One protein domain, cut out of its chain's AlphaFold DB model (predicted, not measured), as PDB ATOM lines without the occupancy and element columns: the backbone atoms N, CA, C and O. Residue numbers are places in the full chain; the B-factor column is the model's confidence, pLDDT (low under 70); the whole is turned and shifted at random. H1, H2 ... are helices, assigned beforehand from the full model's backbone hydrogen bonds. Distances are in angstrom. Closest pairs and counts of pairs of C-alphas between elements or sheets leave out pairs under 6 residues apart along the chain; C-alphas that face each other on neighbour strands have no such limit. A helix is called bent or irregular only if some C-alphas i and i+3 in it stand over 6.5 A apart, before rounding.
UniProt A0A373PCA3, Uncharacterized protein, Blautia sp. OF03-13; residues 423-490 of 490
ATOM      1  N   TYR A 423      11.847  -4.814  -4.388       47.66
ATOM      2  CA  TYR A 423      12.892  -3.862  -4.024       47.66
ATOM      3  C   TYR A 423      13.860  -3.558  -5.179       47.66
ATOM      4  O   TYR A 423      14.182  -2.392  -5.417       47.66
ATOM      5  N   ASP A 424      14.268  -4.579  -5.935       50.84
ATOM      6  CA  ASP A 424      15.197  -4.429  -7.062       50.84
ATOM      7  C   ASP A 424      14.529  -3.706  -8.240       50.84
ATOM      8  O   ASP A 424      15.166  -2.920  -8.944       50.84
ATOM      9  N   VAL A 425      13.213  -3.886  -8.402       56.41
ATOM     10  CA  VAL A 425      12.408  -3.160  -9.395       56.41
ATOM     11  C   VAL A 425      12.309  -1.670  -9.039       56.41
ATOM     12  O   VAL A 425      12.550  -0.822  -9.900       56.41
ATOM     13  N   ARG A 426      12.041  -1.320  -7.772       62.19
ATOM     14  CA  ARG A 426      11.898   0.085  -7.327       62.19
ATOM     15  C   ARG A 426      13.208   0.875  -7.330       62.19
ATOM     16  O   ARG A 426      13.192   2.086  -7.546       62.19
ATOM     17  N   GLN A 427      14.348   0.209  -7.153       61.91
ATOM     18  CA  GLN A 427      15.679   0.813  -7.323       61.91
ATOM     19  C   GLN A 427      15.930   1.287  -8.766       61.91
ATOM     20  O   GLN A 427      16.729   2.197  -8.987       61.91
ATOM     21  N   SER A 428      15.234   0.702  -9.746       64.50
ATOM     22  CA  SER A 428      15.369   1.046 -11.166       64.50
ATOM     23  C   SER A 428      14.427   2.165 -11.643       64.50
ATOM     24  O   SER A 428      14.481   2.559 -12.809       64.50
ATOM     25  N   TRP A 429      13.576   2.707 -10.761       73.38
ATOM     26  CA  TRP A 429      12.605   3.744 -11.111       73.38
ATOM     27  C   TRP A 429      13.268   5.084 -11.475       73.38
ATOM     28  O   TRP A 429      14.064   5.648 -10.726       73.38
ATOM     29  N   ASP A 430      12.873   5.657 -12.615       73.81
ATOM     30  CA  ASP A 430      13.252   7.023 -12.995       73.81
ATOM     31  C   ASP A 430      12.443   8.071 -12.208       73.81
ATOM     32  O   ASP A 430      11.252   8.271 -12.466       73.81
ATOM     33  N   LEU A 431      13.121   8.756 -11.278       79.50
ATOM     34  CA  LEU A 431      12.576   9.789 -10.381       79.50
ATOM     35  C   LEU A 431      12.819  11.237 -10.865       79.50
ATOM     36  O   LEU A 431      12.630  12.204 -10.106       79.50
ATOM     37  N   SER A 432      13.269  11.415 -12.110       70.75
ATOM     38  CA  SER A 432      13.488  12.735 -12.709       70.75
ATOM     39  C   SER A 432      12.171  13.504 -12.938       70.75
ATOM     40  O   SER A 432      11.106  12.919 -13.117       70.75
ATOM     41  N   GLY A 433      12.223  14.844 -12.908       75.69
ATOM     42  CA  GLY A 433      11.047  15.713 -13.117       75.69
ATOM     43  C   GLY A 433      10.380  16.203 -11.827       75.69
ATOM     44  O   GLY A 433      11.020  16.226 -10.777       75.69
ATOM     45  N   ASN A 434       9.116  16.631 -11.891       73.31
ATOM     46  CA  ASN A 434       8.334  17.035 -10.713       73.31
ATOM     47  C   ASN A 434       7.775  15.794  -9.985       73.31
ATOM     48  O   ASN A 434       7.567  14.756 -10.609       73.31
ATOM     49  N   LEU A 435       7.550  15.863  -8.669       74.56
ATOM     50  CA  LEU A 435       7.008  14.748  -7.882       74.56
ATOM     51  C   LEU A 435       5.654  14.251  -8.423       74.56
ATOM     52  O   LEU A 435       5.440  13.043  -8.500       74.56
ATOM     53  N   GLU A 436       4.780  15.153  -8.870       68.25
ATOM     54  CA  GLU A 436       3.486  14.780  -9.464       68.25
ATOM     55  C   GLU A 436       3.632  13.943 -10.746       68.25
ATOM     56  O   GLU A 436       2.847  13.022 -10.974       68.25
ATOM     57  N   ASP A 437       4.654  14.216 -11.563       68.44
ATOM     58  CA  ASP A 437       4.918  13.466 -12.797       68.44
ATOM     59  C   ASP A 437       5.455  12.061 -12.496       68.44
ATOM     60  O   ASP A 437       5.097  11.095 -13.172       68.44
ATOM     61  N   VAL A 438       6.281  11.940 -11.451       70.94
ATOM     62  CA  VAL A 438       6.811  10.658 -10.968       70.94
ATOM     63  C   VAL A 438       5.685   9.787 -10.411       70.94
ATOM     64  O   VAL A 438       5.583   8.619 -10.775       70.94
ATOM     65  N   ILE A 439       4.790  10.356  -9.595       70.75
ATOM     66  CA  ILE A 439       3.651   9.619  -9.030       70.75
ATOM     67  C   ILE A 439       2.728   9.133 -10.147       70.75
ATOM     68  O   ILE A 439       2.348   7.971 -10.150       70.75
ATOM     69  N   ARG A 440       2.417   9.971 -11.145       64.62
ATOM     70  CA  ARG A 440       1.581   9.560 -12.288       64.62
ATOM     71  C   ARG A 440       2.181   8.412 -13.097       64.62
ATOM     72  O   ARG A 440       1.427   7.618 -13.650       64.62
ATOM     73  N   ARG A 441       3.512   8.333 -13.180       68.88
ATOM     74  CA  ARG A 441       4.220   7.293 -13.937       68.88
ATOM     75  C   ARG A 441       4.116   5.916 -13.283       68.88
ATOM     76  O   ARG A 441       3.975   4.938 -14.005       68.88
ATOM     77  N   TYR A 442       4.128   5.861 -11.951       73.38
ATOM     78  CA  TYR A 442       4.132   4.609 -11.182       73.38
ATOM     79  C   TYR A 442       2.867   4.405 -10.336       73.38
ATOM     80  O   TYR A 442       2.838   3.546  -9.463       73.38
ATOM     81  N   ILE A 443       1.791   5.158 -10.595       58.97
ATOM     82  CA  ILE A 443       0.558   5.117  -9.788       58.97
ATOM     83  C   ILE A 443      -0.114   3.739  -9.768       58.97
ATOM     84  O   ILE A 443      -0.785   3.407  -8.803       58.97
ATOM     85  N   LEU A 444       0.071   2.939 -10.824       56.09
ATOM     86  CA  LEU A 444      -0.463   1.577 -10.918       56.09
ATOM     87  C   LEU A 444       0.369   0.553 -10.123       56.09
ATOM     88  O   LEU A 444      -0.122  -0.540  -9.865       56.09
ATOM     89  N   GLU A 445       1.601   0.901  -9.740       64.88
ATOM     90  CA  GLU A 445       2.517   0.063  -8.945       64.88
ATOM     91  C   GLU A 445       2.543   0.456  -7.454       64.88
ATOM     92  O   GLU A 445       3.275  -0.140  -6.660       64.88
ATOM     93  N   LEU A 446       1.754   1.467  -7.071       67.00
ATOM     94  CA  LEU A 446       1.607   1.943  -5.697       67.00
ATOM     95  C   LEU A 446       0.280   1.455  -5.110       67.00
ATOM     96  O   LEU A 446      -0.763   1.530  -5.760       67.00
ATOM     97  N   SER A 447       0.309   0.988  -3.863       71.81
ATOM     98  CA  SER A 447      -0.911   0.626  -3.137       71.81
ATOM     99  C   SER A 447      -1.697   1.871  -2.698       71.81
ATOM    100  O   SER A 447      -1.151   2.972  -2.588       71.81
ATOM    101  N   GLU A 448      -2.993   1.710  -2.409       64.38
ATOM    102  CA  GLU A 448      -3.843   2.819  -1.940       64.38
ATOM    103  C   GLU A 448      -3.296   3.472  -0.654       64.38
ATOM    104  O   GLU A 448      -3.346   4.696  -0.505       64.38
ATOM    105  N   ASP A 449      -2.690   2.675   0.231       67.75
ATOM    106  CA  ASP A 449      -2.069   3.154   1.469       67.75
ATOM    107  C   ASP A 449      -0.795   3.971   1.207       67.75
ATOM    108  O   ASP A 449      -0.559   4.990   1.867       67.75
ATOM    109  N   GLU A 450       0.020   3.579   0.224       71.25
ATOM    110  CA  GLU A 450       1.209   4.338  -0.182       71.25
ATOM    111  C   GLU A 450       0.808   5.694  -0.776       71.25
ATOM    112  O   GLU A 450       1.342   6.734  -0.381       71.25
ATOM    113  N   VAL A 451      -0.189   5.705  -1.667       71.31
ATOM    114  CA  VAL A 451      -0.711   6.933  -2.286       71.31
ATOM    115  C   VAL A 451      -1.304   7.874  -1.233       71.31
ATOM    116  O   VAL A 451      -1.067   9.086  -1.287       71.31
ATOM    117  N   SER A 452      -2.016   7.339  -0.236       73.50
ATOM    118  CA  SER A 452      -2.562   8.116   0.884       73.50
ATOM    119  C   SER A 452      -1.456   8.799   1.701       73.50
ATOM    120  O   SER A 452      -1.484  10.020   1.884       73.50
ATOM    121  N   ASN A 453      -0.422   8.051   2.108       75.44
ATOM    122  CA  ASN A 453       0.691   8.592   2.900       75.44
ATOM    123  C   ASN A 453       1.536   9.612   2.116       75.44
ATOM    124  O   ASN A 453       1.991  10.606   2.685       75.44
ATOM    125  N   ILE A 454       1.730   9.409   0.808       77.75
ATOM    126  CA  ILE A 454       2.428  10.371  -0.060       77.75
ATOM    127  C   ILE A 454       1.617  11.666  -0.187       77.75
ATOM    128  O   ILE A 454       2.171  12.759  -0.064       77.75
ATOM    129  N   THR A 455       0.301  11.559  -0.373       74.56
ATOM    130  CA  THR A 455      -0.590  12.725  -0.482       74.56
ATOM    131  C   THR A 455      -0.629  13.519   0.827       74.56
ATOM    132  O   THR A 455      -0.566  14.750   0.815       74.56
ATOM    133  N   GLU A 456      -0.666  12.838   1.976       77.25
ATOM    134  CA  GLU A 456      -0.587  13.496   3.283       77.25
ATOM    135  C   GLU A 456       0.776  14.179   3.501       77.25
ATOM    136  O   GLU A 456       0.828  15.326   3.956       77.25
ATOM    137  N   ALA A 457       1.875  13.537   3.092       77.00
ATOM    138  CA  ALA A 457       3.215  14.117   3.146       77.00
ATOM    139  C   ALA A 457       3.347  15.386   2.281       77.00
ATOM    140  O   ALA A 457       3.973  16.362   2.711       77.00
ATOM    141  N   MET A 458       2.717  15.410   1.100       75.75
ATOM    142  CA  MET A 458       2.648  16.599   0.240       75.75
ATOM    143  C   MET A 458       1.840  17.730   0.891       75.75
ATOM    144  O   MET A 458       2.286  18.880   0.901       75.75
ATOM    145  N   ASN A 459       0.693  17.410   1.502       78.31
ATOM    146  CA  ASN A 459      -0.152  18.388   2.199       78.31
ATOM    147  C   ASN A 459       0.536  19.010   3.425       78.31
ATOM    148  O   ASN A 459       0.261  20.159   3.765       78.31
ATOM    149  N   ARG A 460       1.460  18.284   4.068       79.00
ATOM    150  CA  ARG A 460       2.301  18.794   5.169       79.00
ATOM    151  C   ARG A 460       3.586  19.492   4.701       79.00
ATOM    152  O   ARG A 460       4.466  19.756   5.515       79.00
ATOM    153  N   HIS A 461       3.703  19.800   3.406       79.38
ATOM    154  CA  HIS A 461       4.840  20.504   2.802       79.38
ATOM    155  C   HIS A 461       6.211  19.845   3.047       79.38
ATOM    156  O   HIS A 461       7.232  20.531   3.158       79.38
ATOM    157  N   ILE A 462       6.268  18.510   3.107       80.12
ATOM    158  CA  ILE A 462       7.551  17.798   3.153       80.12
ATOM    159  C   ILE A 462       8.297  18.033   1.826       80.12
ATOM    160  O   ILE A 462       7.687  17.927   0.762       80.12
ATOM    161  N   PRO A 463       9.614  18.333   1.848       82.19
ATOM    162  CA  PRO A 463      10.374  18.581   0.627       82.19
ATOM    163  C   PRO A 463      10.285  17.411  -0.358       82.19
ATOM    164  O   PRO A 463      10.601  16.279   0.009       82.19
ATOM    165  N   GLU A 464       9.955  17.695  -1.621       77.69
ATOM    166  CA  GLU A 464       9.762  16.682  -2.672       77.69
ATOM    167  C   GLU A 464      10.929  15.702  -2.789       77.69
ATOM    168  O   GLU A 464      10.723  14.510  -2.991       77.69
ATOM    169  N   LYS A 465      12.162  16.187  -2.600       79.56
ATOM    170  CA  LYS A 465      13.361  15.347  -2.630       79.56
ATOM    171  C   LYS A 465      13.289  14.201  -1.613       79.56
ATOM    172  O   LYS A 465      13.590  13.072  -1.965       79.56
ATOM    173  N   LYS A 466      12.819  14.471  -0.389       80.19
ATOM    174  CA  LYS A 466      12.686  13.442   0.656       80.19
ATOM    175  C   LYS A 466      11.599  12.424   0.324       80.19
ATOM    176  O   LYS A 466      11.760  11.254   0.630       80.19
ATOM    177  N   ILE A 467      10.505  12.870  -0.293       78.75
ATOM    178  CA  ILE A 467       9.422  11.973  -0.711       78.75
ATOM    179  C   ILE A 467       9.915  11.056  -1.838       78.75
ATOM    180  O   ILE A 467       9.663   9.857  -1.798       78.75
ATOM    181  N   LYS A 468      10.684  11.592  -2.795       80.56
ATOM    182  CA  LYS A 468      11.287  10.805  -3.880       80.56
ATOM    183  C   LYS A 468      12.287   9.769  -3.384       80.56
ATOM    184  O   LYS A 468      12.238   8.636  -3.843       80.56
ATOM    185  N   ASP A 469      13.131  10.131  -2.423       78.00
ATOM    186  CA  ASP A 469      14.082   9.194  -1.814       78.00
ATOM    187  C   ASP A 469      13.358   8.029  -1.098       78.00
ATOM    188  O   ASP A 469      13.889   6.925  -1.016       78.00
ATOM    189  N   CYS A 470      12.125   8.235  -0.613       78.00
ATOM    190  CA  CYS A 470      11.315   7.165  -0.024       78.00
ATOM    191  C   CYS A 470      10.687   6.221  -1.063       78.00
ATOM    192  O   CYS A 470      10.390   5.083  -0.712       78.00
ATOM    193  N   LEU A 471      10.485   6.654  -2.316       74.25
ATOM    194  CA  LEU A 471       9.844   5.841  -3.365       74.25
ATOM    195  C   LEU A 471      10.689   4.630  -3.789       74.25
ATOM    196  O   LEU A 471      10.141   3.643  -4.263       74.25
ATOM    197  N   THR A 472      12.007   4.673  -3.578       72.62
ATOM    198  CA  THR A 472      12.912   3.547  -3.869       72.62
ATOM    199  C   THR A 472      12.919   2.482  -2.768       72.62
ATOM    200  O   THR A 472      13.658   1.503  -2.860       72.62
ATOM    201  N   LEU A 473      12.172   2.689  -1.679       69.50
ATOM    202  CA  LEU A 473      12.121   1.771  -0.543       69.50
ATOM    203  C   LEU A 473      10.993   0.737  -0.707       69.50
ATOM    204  O   LEU A 473      10.011   0.986  -1.418       69.50
ATOM    205  N   PRO A 474      11.090  -0.413  -0.008       70.00
ATOM    206  CA  PRO A 474       9.977  -1.350   0.097       70.00
ATOM    207  C   PRO A 474       8.726  -0.664   0.676       70.00
ATOM    208  O   PRO A 474       8.883   0.231   1.517       70.00
ATOM    209  N   PRO A 475       7.508  -1.100   0.301       66.75
ATOM    210  CA  PRO A 475       6.252  -0.436   0.669       66.75
ATOM    211  C   PRO A 475       6.107  -0.121   2.164       66.75
ATOM    212  O   PRO A 475       5.775   0.997   2.557       66.75
ATOM    213  N   GLU A 476       6.449  -1.079   3.025       67.06
ATOM    214  CA  GLU A 476       6.333  -0.936   4.479       67.06
ATOM    215  C   GLU A 476       7.307   0.112   5.042       67.06
ATOM    216  O   GLU A 476       6.950   0.929   5.896       67.06
ATOM    217  N   LYS A 477       8.537   0.150   4.511       69.94
ATOM    218  CA  LYS A 477       9.560   1.131   4.909       69.94
ATOM    219  C   LYS A 477       9.248   2.524   4.373       69.94
ATOM    220  O   LYS A 477       9.505   3.497   5.080       69.94
ATOM    221  N   LEU A 478       8.679   2.632   3.172       75.19
ATOM    222  CA  LEU A 478       8.198   3.894   2.612       75.19
ATOM    223  C   LEU A 478       7.164   4.530   3.548       75.19
ATOM    224  O   LEU A 478       7.336   5.680   3.959       75.19
ATOM    225  N   CYS A 479       6.138   3.771   3.943       73.56
ATOM    226  CA  CYS A 479       5.079   4.258   4.827       73.56
ATOM    227  C   CYS A 479       5.629   4.691   6.194       73.56
ATOM    228  O   CYS A 479       5.337   5.798   6.654       73.56
ATOM    229  N   LEU A 480       6.494   3.880   6.812       71.62
ATOM    230  CA  LEU A 480       7.128   4.214   8.093       71.62
ATOM    231  C   LEU A 480       7.997   5.478   8.008       71.62
ATOM    232  O   LEU A 480       7.930   6.339   8.890       71.62
ATOM    233  N   MET A 481       8.787   5.626   6.943       71.06
ATOM    234  CA  MET A 481       9.664   6.785   6.756       71.06
ATOM    235  C   MET A 481       8.881   8.070   6.470       71.06
ATOM    236  O   MET A 481       9.212   9.124   7.018       71.06
ATOM    237  N   LEU A 482       7.808   8.002   5.676       75.12
ATOM    238  CA  LEU A 482       6.927   9.152   5.458       75.12
ATOM    239  C   LEU A 482       6.218   9.560   6.752       75.12
ATOM    240  O   LEU A 482       6.207  10.745   7.087       75.12
ATOM    241  N   GLN A 483       5.715   8.605   7.540       78.06
ATOM    242  CA  GLN A 483       5.124   8.885   8.853       78.06
ATOM    243  C   GLN A 483       6.126   9.511   9.826       78.06
ATOM    244  O   GLN A 483       5.775  10.423  10.582       78.06
ATOM    245  N   PHE A 484       7.383   9.072   9.794       78.56
ATOM    246  CA  PHE A 484       8.453   9.676  10.576       78.56
ATOM    247  C   PHE A 484       8.708  11.134  10.167       78.56
ATOM    248  O   PHE A 484       8.726  12.017  11.027       78.56
ATOM    249  N   TYR A 485       8.833  11.419   8.868       76.12
ATOM    250  CA  TYR A 485       9.024  12.792   8.396       76.12
ATOM    251  C   TYR A 485       7.813  13.689   8.681       76.12
ATOM    252  O   TYR A 485       7.999  14.842   9.070       76.12
ATOM    253  N   MET A 486       6.589  13.164   8.584       78.94
ATOM    254  CA  MET A 486       5.364  13.892   8.938       78.94
ATOM    255  C   MET A 486       5.290  14.239  10.429       78.94
ATOM    256  O   MET A 486       4.775  15.299  10.779       78.94
ATOM    257  N   LYS A 487       5.827  13.386  11.310       76.19
ATOM    258  CA  LYS A 487       5.925  13.670  12.753       76.19
ATOM    259  C   LYS A 487       6.986  14.718  13.086       76.19
ATOM    260  O   LYS A 487       6.822  15.425  14.072       76.19
ATOM    261  N   GLN A 488       8.048  14.826  12.288       67.44
ATOM    262  CA  GLN A 488       9.100  15.834  12.482       67.44
ATOM    263  C   GLN A 488       8.748  17.218  11.924       67.44
ATOM    264  O   GLN A 488       9.395  18.195  12.289       67.44
ATOM    265  N   ALA A 489       7.770  17.299  11.021       59.06
ATOM    266  CA  ALA A 489       7.328  18.549  10.406       59.06
ATOM    267  C   ALA A 489       6.269  19.315  11.232       59.06
ATOM    268  O   ALA A 489       5.865  20.398  10.812       59.06
ATOM    269  N   ASN A 490       5.831  18.762  12.374       50.75
ATOM    270  CA  ASN A 490       4.862  19.367  13.297       50.75
ATOM    271  C   ASN A 490       5.510  20.210  14.397       50.75
ATOM    272  O   ASN A 490       6.550  19.774  14.943       50.75
TER     273      ASN A 490
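This is residues 423 to 490 of the 490 residues of an uncharacterized protein of Blautia sp. OF03-13 (UniProt A0A373PCA3). The longest helix, H5, packs on both H3 and H4, and the three make a small bundle whose helix centres form a triangle, the chain running to and fro through H3, H4 and H5. On the side of H3 and H4 away from H5, the irregular helix H2 lies loosely near both, and the short H1 stands off at the periphery, where its residue Arg 426 comes near the last residue of H4. The printed part has 68 residues with five named helices, H1 to H5 in order along the chain, and no named strand; the class is all helix. It is compact, with a radius of gyration of the C-alphas of 11.0 A, and the C-alphas span 32 by 23 by 18 A.

H5, residues 475 to 488, is 20.3 A from first to last C-alpha, beginning at C-alpha 475 (6.252, -0.436, 0.669) and ending at C-alpha 488 (9.100, 15.834, 12.482). H4, residues 464 to 471, measures 10.9 A. H3, residues 448 to 459, measures 16.5 A. H2, residues 435 to 445, measures 15.4 A and is irregular: C-alphas 441 and 444 are 8.0 A apart. H1, residues 423 to 427, measures 6.4 A and begins at C-alpha 423 (12.892, -3.862, -4.024).

H5 touches H3 the same way at a shallow tilt of 24 degrees; their closest C-alphas, of Ala 457 and Met 486, are 6.2 A apart. H5 touches H4 with residues 477 to 482 alone, opposite ways at a shallow tilt of 31 degrees, and the two form a helical hairpin; the closest C-alphas, of Cys 470 and Leu 478, are 5.2 A apart. H3 and H4, also a helical hairpin, only just touch, with 3 pairs of C-alphas within 8 A; H3 does so with residues 454 to 458 alone, and the closest C-alphas, of Ile 454 and Ile 467, are 7.2 A apart. H2 is close to but not clearly touching H3, with C-alphas 443 and 451 the closest at 7.8 A, and H4, with C-alphas 435 and 464 the closest at 6.2 A. H2 and H5 are apart. H1 is close to but not clearly touching H4, with the closest C-alphas, of Arg 426 and Leu 471, 7.3 A apart. Each O i to N i+4 pair is within hydrogen-bond range in H1, H3, H4 and H5; in H2, 5 of 7 are.

The two C-alphas farthest apart are those of Asp 424 and Asn 490, at 33.0 A. The printed part has no cut and ends at residue 490, the chain's last. The links H2 to H3, H3 to H4 and H4 to H5 are tight, and H1 to H2 is short. The mean pLDDT of the printed part is 71.3; 23 residues are under 70, among them residues 423 to 428 and 488 to 490.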